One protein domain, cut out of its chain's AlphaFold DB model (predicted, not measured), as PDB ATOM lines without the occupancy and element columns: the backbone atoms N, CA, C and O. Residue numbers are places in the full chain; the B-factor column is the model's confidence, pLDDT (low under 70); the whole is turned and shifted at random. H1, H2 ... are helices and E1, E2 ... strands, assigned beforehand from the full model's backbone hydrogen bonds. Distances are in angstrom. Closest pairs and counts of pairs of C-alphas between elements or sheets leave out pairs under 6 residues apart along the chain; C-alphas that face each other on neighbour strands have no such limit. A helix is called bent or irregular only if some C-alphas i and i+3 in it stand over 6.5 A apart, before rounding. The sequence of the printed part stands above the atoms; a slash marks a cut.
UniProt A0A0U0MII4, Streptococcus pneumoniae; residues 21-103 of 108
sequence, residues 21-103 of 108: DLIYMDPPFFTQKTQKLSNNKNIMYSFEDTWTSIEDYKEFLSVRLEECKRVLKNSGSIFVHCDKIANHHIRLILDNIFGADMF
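What this domain is: This is residues 21 to 103 of the 108 residues of a protein of Streptococcus pneumoniae (UniProt A0A0U0MII4). A small body, in which one end of the long helix H1 packs by the parallel strands E1 and E4 and the shorter helix H2 packs along H1, has an arm at one end, the hairpin of E2 and E3. The arm lies away from E1, E4 and H2, and its turn, at Lys 41, reaches one extreme of the long axis. The printed part has 83 residues, with two named helices and four named strands in the order E1, E2, E3, H1, E4, H2; the two-stranded sheets are E1 with E4, parallel, and E2 with E3, antiparallel. The class is mixed, helices and strands. The whole is loose, with a radius of gyration of the C-alphas of 14.7 A, and elongated, spanning 45 by 29 by 20 A.

How they stand to each other: E1, residues 21 to 25, is the parallel neighbour of E4, residues 72 to 80, at 20 degrees; N 25 and O 79 are 2.9 A apart and N 79 and O 23 2.8 A, both within hydrogen-bond range. E4 bends by 125 degrees at residue 75. E2, residues 33 to 38, is apart from E1 and from E4. It forms a hairpin with E3, residues 44 to 49, its antiparallel neighbour at 161 degrees; N 37 and O 45 are 2.8 A apart, within hydrogen-bond range. H1, residues 54 to 71, has one pair of C-alphas within 8 A of E1, those of Ile 23 and Cys 68, 7.6 A apart. H1 and E4 are near each other, with 7 pairs of C-alphas within 10 A. H2, residues 87 to 98, touches H1 at a steep tilt of 42 degrees, running the same way; the closest C-alphas are those of Ser 62 and Ile 93, 6.4 A apart. E4 and H2 are near each other, with 5 pairs within 10 A. In H2 every O i to N i+4 pair is within hydrogen-bond range, in H1 13 of 14.

Where its parts are: E1 begins at C-alpha 21, (135.910, 118.792, 88.895), and is 13.6 A long. E2 is 16.0 A and E3 15.9 A long. H1, 26.0 A long, begins at C-alpha 54, (154.116, 140.711, 78.815); it is neither bent nor irregular, but only just: C-alphas 60 and 63 are 6.1 A apart. E4 measures 13.7 A from first to last C-alpha. H2, 15.7 A long, ends at C-alpha 98, (141.645, 124.596, 76.121).

The domain as a whole: The two C-alphas farthest apart are those of Lys 41 and Asp 101, 47.1 A. The printed part has no cut and no long link. The mean pLDDT of the printed part is 91.8, and no printed residue is under 70.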
ATOM      1  N   ASP A  21     137.179 118.391  89.523       98.50
ATOM      2  CA  ASP A  21     135.910 118.792  88.895       98.50
ATOM      3  C   ASP A  21     135.825 120.303  88.624       98.50
ATOM      4  O   ASP A  21     135.227 120.731  87.639       98.50
ATOM      5  N   LEU A  22     136.418 121.123  89.492       98.19
ATOM      6  CA  LEU A  22     136.309 122.578  89.432       98.19
ATOM      7  C   LEU A  22     137.607 123.242  89.884       98.19
ATOM      8  O   LEU A  22     138.137 122.919  90.946       98.19
ATOM      9  N   ILE A  23     138.072 124.215  89.104       98.25
ATOM     10  CA  ILE A  23     139.202 125.078  89.451       98.25
ATOM     11  C   ILE A  23     138.711 126.526  89.507       98.25
ATOM     12  O   ILE A  23     138.037 126.994  88.595       98.25
ATOM     13  N   TYR A  24     139.084 127.240  90.566       97.69
ATOM     14  CA  TYR A  24     138.988 128.696  90.637       97.69
ATOM     15  C   TYR A  24     140.397 129.262  90.793       97.69
ATOM     16  O   TYR A  24     141.142 128.824  91.673       97.69
ATOM     17  N   MET A  25     140.767 130.210  89.937       95.31
ATOM     18  CA  MET A  25     142.081 130.844  89.935       95.31
ATOM     19  C   MET A  25     141.930 132.362  89.918       95.31
ATOM     20  O   MET A  25     141.189 132.906  89.107       95.31
ATOM     21  N   ASP A  26     142.681 133.030  90.786       93.00
ATOM     22  CA  ASP A  26     142.806 134.486  90.840       93.00
ATOM     23  C   ASP A  26     144.290 134.853  90.650       93.00
ATOM     24  O   ASP A  26     145.036 134.958  91.630       93.00
ATOM     25  N   PRO A  27     144.785 134.859  89.396       91.69
ATOM     26  CA  PRO A  27     146.181 135.134  89.095       91.69
ATOM     27  C   PRO A  27     146.503 136.634  89.217       91.69
ATOM     28  O   PRO A  27     145.600 137.462  89.214       91.69
ATOM     29  N   PRO A  28     147.790 137.026  89.241       89.31
ATOM     30  CA  PRO A  28     148.176 138.430  89.094       89.31
ATOM     31  C   PRO A  28     147.611 139.042  87.798       89.31
ATOM     32  O   PRO A  28     147.527 138.357  86.773       89.31
ATOM     33  N   PHE A  29     147.243 140.327  87.818       87.38
ATOM     34  CA  PHE A  29     146.568 140.985  86.686       87.38
ATOM     35  C   PHE A  29     147.492 141.834  85.810       87.38
ATOM     36  O   PHE A  29     147.013 142.660  85.036       87.38
ATOM     37  N   PHE A  30     148.812 141.664  85.918       84.88
ATOM     38  CA  PHE A  30     149.762 142.439  85.123       84.88
ATOM     39  C   PHE A  30     149.617 143.959  85.349       84.88
ATOM     40  O   PHE A  30     149.708 144.783  84.440       84.88
ATOM     41  N   THR A  31     149.375 144.361  86.596       82.12
ATOM     42  CA  THR A  31     149.145 145.766  86.969       82.12
ATOM     43  C   THR A  31     150.413 146.625  86.949       82.12
ATOM     44  O   THR A  31     150.318 147.851  87.066       82.12
ATOM     45  N   GLN A  32     151.591 145.999  86.814       84.44
ATOM     46  CA  GLN A  32     152.918 146.620  86.890       84.44
ATOM     47  C   GLN A  32     153.138 147.391  88.199       84.44
ATOM     48  O   GLN A  32     153.774 148.449  88.231       84.44
ATOM     49  N   LYS A  33     152.581 146.873  89.299       83.94
ATOM     50  CA  LYS A  33     152.620 147.493  90.628       83.94
ATOM     51  C   LYS A  33     152.798 146.437  91.711       83.94
ATOM     52  O   LYS A  33     152.255 145.342  91.633       83.94
ATOM     53  N   THR A  34     153.496 146.792  92.785       83.06
ATOM     54  CA  THR A  34     153.462 145.997  94.017       83.06
ATOM     55  C   THR A  34     152.106 146.178  94.687       83.06
ATOM     56  O   THR A  34     151.757 147.283  95.112       83.06
ATOM     57  N   GLN A  35     151.364 145.088  94.817       83.81
ATOM     58  CA  GLN A  35     150.094 145.073  95.524       83.81
ATOM     59  C   GLN A  35     150.356 145.040  97.025       83.81
ATOM     60  O   GLN A  35     151.254 144.337  97.490       83.81
ATOM     61  N   LYS A  36     149.604 145.835  97.788       86.12
ATOM     62  CA  LYS A  36     149.762 145.962  99.241       86.12
ATOM     63  C   LYS A  36     148.405 145.882  99.918       86.12
ATOM     64  O   LYS A  36     147.488 146.613  99.560       86.12
ATOM     65  N   LEU A  37     148.309 145.039 100.934       85.38
ATOM     66  CA  LEU A  37     147.141 144.901 101.790       85.38
ATOM     67  C   LEU A  37     147.584 145.063 103.244       85.38
ATOM     68  O   LEU A  37     148.588 144.487 103.649       85.38
ATOM     69  N   SER A  38     146.840 145.825 104.041       84.25
ATOM     70  CA  SER A  38     147.036 145.884 105.492       84.25
ATOM     71  C   SER A  38     145.819 145.289 106.184       84.25
ATOM     72  O   SER A  38     144.690 145.528 105.755       84.25
ATOM     73  N   ASN A  39     146.031 144.518 107.247       87.06
ATOM     74  CA  ASN A  39     144.932 144.049 108.089       87.06
ATOM     75  C   ASN A  39     144.683 144.994 109.281       87.06
ATOM     76  O   ASN A  39     145.486 145.873 109.590       87.06
ATOM     77  N   ASN A  40     143.602 144.751 110.028       85.56
ATOM     78  CA  ASN A  40     143.233 145.527 111.223       85.56
ATOM     79  C   ASN A  40     144.267 145.461 112.372       85.56
ATOM     80  O   ASN A  40     144.109 146.140 113.380       85.56
ATOM     81  N   LYS A  41     145.304 144.621 112.248       85.06
ATOM     82  CA  LYS A  41     146.435 144.487 113.179       85.06
ATOM     83  C   LYS A  41     147.714 145.160 112.643       85.06
ATOM     84  O   LYS A  41     148.787 144.891 113.173       85.06
ATOM     85  N   ASN A  42     147.616 145.997 111.604       83.31
ATOM     86  CA  ASN A  42     148.737 146.660 110.919       83.31
ATOM     87  C   ASN A  42     149.797 145.708 110.337       83.31
ATOM     88  O   ASN A  42     150.943 146.104 110.123       83.31
ATOM     89  N   ILE A  43     149.436 144.456 110.051       85.19
ATOM     90  CA  ILE A  43     150.310 143.557 109.293       85.19
ATOM     91  C   ILE A  43     150.140 143.892 107.814       85.19
ATOM     92  O   ILE A  43     149.034 143.767 107.283       85.19
ATOM     93  N   MET A  44     151.233 144.299 107.166       83.69
ATOM     94  CA  MET A  44     151.282 144.487 105.720       83.69
ATOM     95  C   MET A  44     151.613 143.177 105.010       83.69
ATOM     96  O   MET A  44     152.601 142.514 105.321       83.69
ATOM     97  N   TYR A  45     150.807 142.862 104.010       83.31
ATOM     98  CA  TYR A  45     151.046 141.833 103.016       83.31
ATOM     99  C   TYR A  45     151.334 142.530 101.694       83.31
ATOM    100  O   TYR A  45     150.636 143.477 101.327       83.31
ATOM    101  N   SER A  46     152.349 142.069 100.977       84.62
ATOM    102  CA  SER A  46     152.636 142.572  99.643       84.62
ATOM    103  C   SER A  46     153.073 141.458  98.719       84.62
ATOM    104  O   SER A  46     153.774 140.544  99.147       84.62
ATOM    105  N   PHE A  47     152.698 141.579  97.454       82.12
ATOM    106  CA  PHE A  47     153.248 140.763  96.385       82.12
ATOM    107  C   PHE A  47     153.597 141.648  95.193       82.12
ATOM    108  O   PHE A  47     153.001 142.710  94.984       82.12
ATOM    109  N   GLU A  48     154.606 141.230  94.446       81.88
ATOM    110  CA  GLU A  48     155.049 141.919  93.243       81.88
ATOM    111  C   GLU A  48     154.232 141.416  92.053       81.88
ATOM    112  O   GLU A  48     154.249 140.233  91.735       81.88
ATOM    113  N   ASP A  49     153.499 142.326  91.415       82.88
ATOM    114  CA  ASP A  49     152.846 142.114  90.119       82.88
ATOM    115  C   ASP A  49     153.540 142.998  89.076       82.88
ATOM    116  O   ASP A  49     152.932 143.817  88.385       82.88
ATOM    117  N   THR A  50     154.869 142.903  89.073       84.56
ATOM    118  CA  THR A  50     155.777 143.620  88.182       84.56
ATOM    119  C   THR A  50     156.545 142.613  87.354       84.56
ATOM    120  O   THR A  50     157.246 141.761  87.895       84.56
ATOM    121  N   TRP A  51     156.430 142.750  86.044       86.69
ATOM    122  CA  TRP A  51     156.965 141.820  85.068       86.69
ATOM    123  C   TRP A  51     157.909 142.561  84.126       86.69
ATOM    124  O   TRP A  51     157.674 143.727  83.788       86.69
ATOM    125  N   THR A  52     158.972 141.881  83.697       86.44
ATOM    126  CA  THR A  52     159.940 142.432  82.740       86.44
ATOM    127  C   THR A  52     159.290 142.646  81.372       86.44
ATOM    128  O   THR A  52     159.505 143.682  80.742       86.44
ATOM    129  N   SER A  53     158.450 141.707  80.938       89.62
ATOM    130  CA  SER A  53     157.677 141.786  79.700       89.62
ATOM    131  C   SER A  53     156.297 141.139  79.849       89.62
ATOM    132  O   SER A  53     156.023 140.415  80.810       89.62
ATOM    133  N   ILE A  54     155.412 141.397  78.882       87.44
ATOM    134  CA  ILE A  54     154.116 140.711  78.815       87.44
ATOM    135  C   ILE A  54     154.287 139.233  78.435       87.44
ATOM    136  O   ILE A  54     153.474 138.396  78.819       87.44
ATOM    137  N   GLU A  55     155.352 138.894  77.711       91.56
ATOM    138  CA  GLU A  55     155.723 137.522  77.374       91.56
ATOM    139  C   GLU A  55     156.048 136.710  78.633       91.56
ATOM    140  O   GLU A  55     155.505 135.618  78.784       91.56
ATOM    141  N   ASP A  56     156.811 137.270  79.578       91.94
ATOM    142  CA  ASP A  56     157.133 136.593  80.847       91.94
ATOM    143  C   ASP A  56     155.873 136.303  81.673       91.94
ATOM    144  O   ASP A  56     155.722 135.230  82.256       91.94
ATOM    145  N   TYR A  57     154.932 137.252  81.698       92.38
ATOM    146  CA  TYR A  57     153.635 137.072  82.349       92.38
ATOM    147  C   TYR A  57     152.812 135.958  81.693       92.38
ATOM    148  O   TYR A  57     152.248 135.097  82.375       92.38
ATOM    149  N   LYS A  58     152.758 135.952  80.356       93.50
ATOM    150  CA  LYS A  58     152.054 134.916  79.596       93.50
ATOM    151  C   LYS A  58     152.675 133.548  79.834       93.50
ATOM    152  O   LYS A  58     151.929 132.603  80.073       93.50
ATOM    153  N   GLU A  59     153.999 133.427  79.803       95.12
ATOM    154  CA  GLU A  59     154.701 132.170  80.071       95.12
ATOM    155  C   GLU A  59     154.426 131.681  81.498       95.12
ATOM    156  O   GLU A  59     154.023 130.532  81.689       95.12
ATOM    157  N   PHE A  60     154.515 132.579  82.487       94.94
ATOM    158  CA  PHE A  60     154.202 132.279  83.883       94.94
ATOM    159  C   PHE A  60     152.800 131.682  84.062       94.94
ATOM    160  O   PHE A  60     152.632 130.713  84.813       94.94
ATOM    161  N   LEU A  61     151.790 132.245  83.396       95.81
ATOM    162  CA  LEU A  61     150.422 131.733  83.461       95.81
ATOM    163  C   LEU A  61     150.218 130.470  82.632       95.81
ATOM    164  O   LEU A  61     149.499 129.575  83.073       95.81
ATOM    165  N   SER A  62     150.845 130.383  81.460       97.00
ATOM    166  CA  SER A  62     150.610 129.289  80.515       97.00
ATOM    167  C   SER A  62     151.017 127.953  81.123       97.00
ATOM    168  O   SER A  62     150.189 127.048  81.185       97.00
ATOM    169  N   VAL A  63     152.214 127.865  81.713       98.00
ATOM    170  CA  VAL A  63     152.691 126.620  82.349       98.00
ATOM    171  C   VAL A  63     151.783 126.154  83.496       98.00
ATOM    172  O   VAL A  63     151.635 124.961  83.745       98.00
ATOM    173  N   ARG A  64     151.131 127.091  84.198       98.06
ATOM    174  CA  ARG A  64     150.193 126.786  85.290       98.06
ATOM    175  C   ARG A  64     148.840 126.337  84.757       98.06
ATOM    176  O   ARG A  64     148.274 125.378  85.272       98.06
ATOM    177  N   LEU A  65     148.327 127.008  83.729       98.00
ATOM    178  CA  LEU A  65     147.055 126.665  83.098       98.00
ATOM    179  C   LEU A  65     147.126 125.336  82.332       98.00
ATOM    180  O   LEU A  65     146.136 124.606  82.310       98.00
ATOM    181  N   GLU A  66     148.284 124.978  81.776       98.38
ATOM    182  CA  GLU A  66     148.541 123.653  81.197       98.38
ATOM    183  C   GLU A  66     148.412 122.547  82.250       98.38
ATOM    184  O   GLU A  66     147.687 121.569  82.047       98.38
ATOM    185  N   GLU A  67     149.024 122.734  83.421       98.50
ATOM    186  CA  GLU A  67     148.868 121.800  84.536       98.50
ATOM    187  C   GLU A  67     147.433 121.783  85.079       98.50
ATOM    188  O   GLU A  67     146.907 120.713  85.391       98.50
ATOM    189  N   CYS A  68     146.747 122.933  85.123       98.25
ATOM    190  CA  CYS A  68     145.320 122.979  85.442       98.25
ATOM    191  C   CYS A  68     144.495 122.146  84.456       98.25
ATOM    192  O   CYS A  68     143.651 121.367  84.892       98.25
ATOM    193  N   LYS A  69     144.750 122.257  83.146       98.31
ATOM    194  CA  LYS A  69     144.083 121.435  82.129       98.31
ATOM    195  C   LYS A  69     144.353 119.946  82.349       98.31
ATOM    196  O   LYS A  69     143.428 119.151  82.233       98.31
ATOM    197  N   ARG A  70     145.590 119.565  82.689       98.56
ATOM    198  CA  ARG A  70     145.960 118.165  82.950       98.56
ATOM    199  C   ARG A  70     145.168 117.567  84.113       98.56
ATOM    200  O   ARG A  70     144.689 116.437  84.012       98.56
ATOM    201  N   VAL A  71     145.051 118.291  85.227       98.56
ATOM    202  CA  VAL A  71     144.362 117.790  86.432       98.56
ATOM    203  C   VAL A  71     142.840 117.890  86.333       98.56
ATOM    204  O   VAL A  71     142.140 117.153  87.028       98.56
ATOM    205  N   LEU A  72     142.314 118.768  85.478       98.56
ATOM    206  CA  LEU A  72     140.879 118.930  85.272       98.56
ATOM    207  C   LEU A  72     140.291 117.708  84.549       98.56
ATOM    208  O   LEU A  72     140.858 117.178  83.593       98.56
ATOM    209  N   LYS A  73     139.131 117.240  85.010       98.69
ATOM    210  CA  LYS A  73     138.336 116.233  84.297       98.69
ATOM    211  C   LYS A  73     137.818 116.801  82.978       98.69
ATOM    212  O   LYS A  73     137.546 117.992  82.879       98.69
ATOM    213  N   ASN A  74     137.536 115.930  82.009       96.50
ATOM    214  CA  ASN A  74     136.901 116.330  80.744       96.50
ATOM    215  C   ASN A  74     135.526 117.003  80.935       96.50
ATOM    216  O   ASN A  74     135.108 117.783  80.089       96.50
ATOM    217  N   SER A  75     134.820 116.695  82.029       97.12
ATOM    218  CA  SER A  75     133.555 117.335  82.419       97.12
ATOM    219  C   SER A  75     133.734 118.521  83.371       97.12
ATOM    220  O   SER A  75     132.744 119.079  83.839       97.12
ATOM    221  N   GLY A  76     134.974 118.836  83.745       97.69
ATOM    222  CA  GLY A  76     135.283 119.867  84.721       97.69
ATOM    223  C   GLY A  76     135.251 121.268  84.126       97.69
ATOM    224  O   GLY A  76     135.191 121.460  82.913       97.69
ATOM    225  N   SER A  77     135.291 122.273  84.993       97.94
ATOM    226  CA  SER A  77     135.334 123.682  84.591       97.94
ATOM    227  C   SER A  77     136.427 124.441  85.332       97.94
ATOM    228  O   SER A  77     136.757 124.128  86.476       97.94
ATOM    229  N   ILE A  78     136.977 125.464  84.683       98.31
ATOM    230  CA  ILE A  78     137.914 126.408  85.288       98.31
ATOM    231  C   ILE A  78     137.346 127.822  85.192       98.31
ATOM    232  O   ILE A  78     136.892 128.249  84.135       98.31
ATOM    233  N   PHE A  79     137.386 128.541  86.308       97.88
ATOM    234  CA  PHE A  79     137.040 129.952  86.404       97.88
ATOM    235  C   PHE A  79     138.315 130.727  86.709       97.88
ATOM    236  O   PHE A  79     138.969 130.470  87.721       97.88
ATOM    237  N   VAL A  80     138.670 131.660  85.829       96.75
ATOM    238  CA  VAL A  80     139.832 132.532  86.010       96.75
ATOM    239  C   VAL A  80     139.333 133.952  86.207       96.75
ATOM    240  O   VAL A  80     138.725 134.535  85.311       96.75
ATOM    241  N   HIS A  81     139.557 134.486  87.399       94.56
ATOM    242  CA  HIS A  81     139.249 135.867  87.718       94.56
ATOM    243  C   HIS A  81     140.296 136.786  87.080       94.56
ATOM    244  O   HIS A  81     141.479 136.454  87.031       94.56
ATOM    245  N   CYS A  82     139.872 137.922  86.538       91.00
ATOM    246  CA  CYS A  82     140.779 138.881  85.922       91.00
ATOM    247  C   CYS A  82     140.172 140.281  85.886       91.00
ATOM    248  O   CYS A  82     138.952 140.451  85.941       91.00
ATOM    249  N   ASP A  83     141.036 141.289  85.773       87.31
ATOM    250  CA  ASP A  83     140.621 142.665  85.540       87.31
ATOM    251  C   ASP A  83     140.583 143.008  84.038       87.31
ATOM    252  O   ASP A  83     140.877 142.195  83.158       87.31
ATOM    253  N   LYS A  84     140.248 144.264  83.730       84.25
ATOM    254  CA  LYS A  84     140.160 144.764  82.349       84.25
ATOM    255  C   LYS A  84     141.493 144.726  81.591       84.25
ATOM    256  O   LYS A  84     141.474 144.706  80.363       84.25
ATOM    257  N   ILE A  85     142.626 144.763  82.292       83.56
ATOM    258  CA  ILE A  85     143.963 144.768  81.692       83.56
ATOM    259  C   ILE A  85     144.345 143.336  81.333       83.56
ATOM    260  O   ILE A  85     144.703 143.066  80.191       83.56
ATOM    261  N   ALA A  86     144.206 142.401  82.269       85.06
ATOM    262  CA  ALA A  86     144.630 141.022  82.076       85.06
ATOM    263  C   ALA A  86     143.678 140.195  81.203       85.06
ATOM    264  O   ALA A  86     144.141 139.265  80.541       85.06
ATOM    265  N   ASN A  87     142.379 140.526  81.168       88.94
ATOM    266  CA  ASN A  87     141.342 139.707  80.525       88.94
ATOM    267  C   ASN A  87     141.722 139.265  79.105       88.94
ATOM    268  O   ASN A  87     141.798 138.074  78.821       88.94
ATOM    269  N   HIS A  88     142.060 140.206  78.222       89.06
ATOM    270  CA  HIS A  88     142.366 139.878  76.828       89.06
ATOM    271  C   HIS A  88     143.614 138.988  76.662       89.06
ATOM    272  O   HIS A  88     143.678 138.184  75.735       89.06
ATOM    273  N   HIS A  89     144.595 139.084  77.566       92.06
ATOM    274  CA  HIS A  89     145.760 138.200  77.566       92.06
ATOM    275  C   HIS A  89     145.416 136.811  78.100       92.06
ATOM    276  O   HIS A  89     145.729 135.817  77.448       92.06
ATOM    277  N   ILE A  90     144.741 136.743  79.249       93.81
ATOM    278  CA  ILE A  90     144.316 135.487  79.876       93.81
ATOM    279  C   ILE A  90     143.391 134.716  78.937       93.81
ATOM    280  O   ILE A  90     143.557 133.511  78.767       93.81
ATOM    281  N   ARG A  91     142.466 135.410  78.267       94.31
ATOM    282  CA  ARG A  91     141.545 134.807  77.312       94.31
ATOM    283  C   ARG A  91     142.279 134.104  76.173       94.31
ATOM    284  O   ARG A  91     141.984 132.948  75.895       94.31
ATOM    285  N   LEU A  92     143.269 134.760  75.569       94.94
ATOM    286  CA  LEU A  92     144.073 134.152  74.506       94.94
ATOM    287  C   LEU A  92     144.853 132.926  74.997       94.94
ATOM    288  O   LEU A  92     144.947 131.936  74.280       94.94
ATOM    289  N   ILE A  93     145.398 132.971  76.217       96.56
ATOM    290  CA  ILE A  93     146.094 131.819  76.809       96.56
ATOM    291  C   ILE A  93     145.117 130.653  77.003       96.56
ATOM    292  O   ILE A  93     145.420 129.525  76.617       96.56
ATOM    293  N   LEU A  94     143.930 130.918  77.556       97.00
ATOM    294  CA  LEU A  94     142.894 129.905  77.752       97.00
ATOM    295  C   LEU A  94     142.424 129.310  76.423       97.00
ATOM    296  O   LEU A  94     142.333 128.090  76.319       97.00
ATOM    297  N   ASP A  95     142.196 130.131  75.401       97.00
ATOM    298  CA  ASP A  95     141.792 129.658  74.074       97.00
ATOM    299  C   ASP A  95     142.886 128.783  73.434       97.00
ATOM    300  O   ASP A  95     142.574 127.749  72.844       97.00
ATOM    301  N   ASN A  96     144.166 129.130  73.602       97.19
ATOM    302  CA  ASN A  96     145.286 128.318  73.110       97.19
ATOM    303  C   ASN A  96     145.407 126.973  73.845       97.19
ATOM    304  O   ASN A  96     145.734 125.959  73.232       97.19
ATOM    305  N   ILE A  97     145.154 126.955  75.157       97.44
ATOM    306  CA  ILE A  97     145.319 125.757  75.989       97.44
ATOM    307  C   ILE A  97     144.097 124.845  75.895       97.44
ATOM    308  O   ILE A  97     144.243 123.642  75.685       97.44
ATOM    309  N   PHE A  98     142.888 125.374  76.063       96.81
ATOM    310  CA  PHE A  98     141.645 124.596  76.121       96.81
ATOM    311  C   PHE A  98     140.961 124.460  74.757       96.81
ATOM    312  O   PHE A  98     140.221 123.500  74.556       96.81
ATOM    313  N   GLY A  99     141.258 125.356  73.815       96.56
ATOM    314  CA  GLY A  99     140.542 125.502  72.552       96.56
ATOM    315  C   GLY A  99     139.457 126.573  72.660       96.56
ATOM    316  O   GLY A  99     138.683 126.584  73.615       96.56
ATOM    317  N   ALA A 100     139.372 127.455  71.662       94.94
ATOM    318  CA  ALA A 100     138.410 128.562  71.645       94.94
ATOM    319  C   ALA A 100     136.941 128.096  71.737       94.94
ATOM    320  O   ALA A 100     136.117 128.766  72.357       94.94
ATOM    321  N   ASP A 101     136.627 126.918  71.184       96.38
ATOM    322  CA  ASP A 101     135.285 126.316  71.225       96.38
ATOM    323  C   ASP A 101     134.869 125.856  72.634       96.38
ATOM    324  O   ASP A 101     133.690 125.618  72.892       96.38
ATOM    325  N   MET A 102     135.824 125.732  73.562       95.31
ATOM    326  CA  MET A 102     135.558 125.340  74.948       95.31
ATOM    327  C   MET A 102     135.147 126.520  75.830       95.31
ATOM    328  O   MET A 102     134.741 126.308  76.976       95.31
ATOM    329  N   PHE A 103     135.219 127.753  75.326       96.31
ATOM    330  CA  PHE A 103     134.778 128.916  76.080       96.31
ATOM    331  C   PHE A 103     133.273 128.860  76.363       96.31
ATOM    332  O   PHE A 103     132.458 128.761  75.451       96.31
TER     333      PHE A 103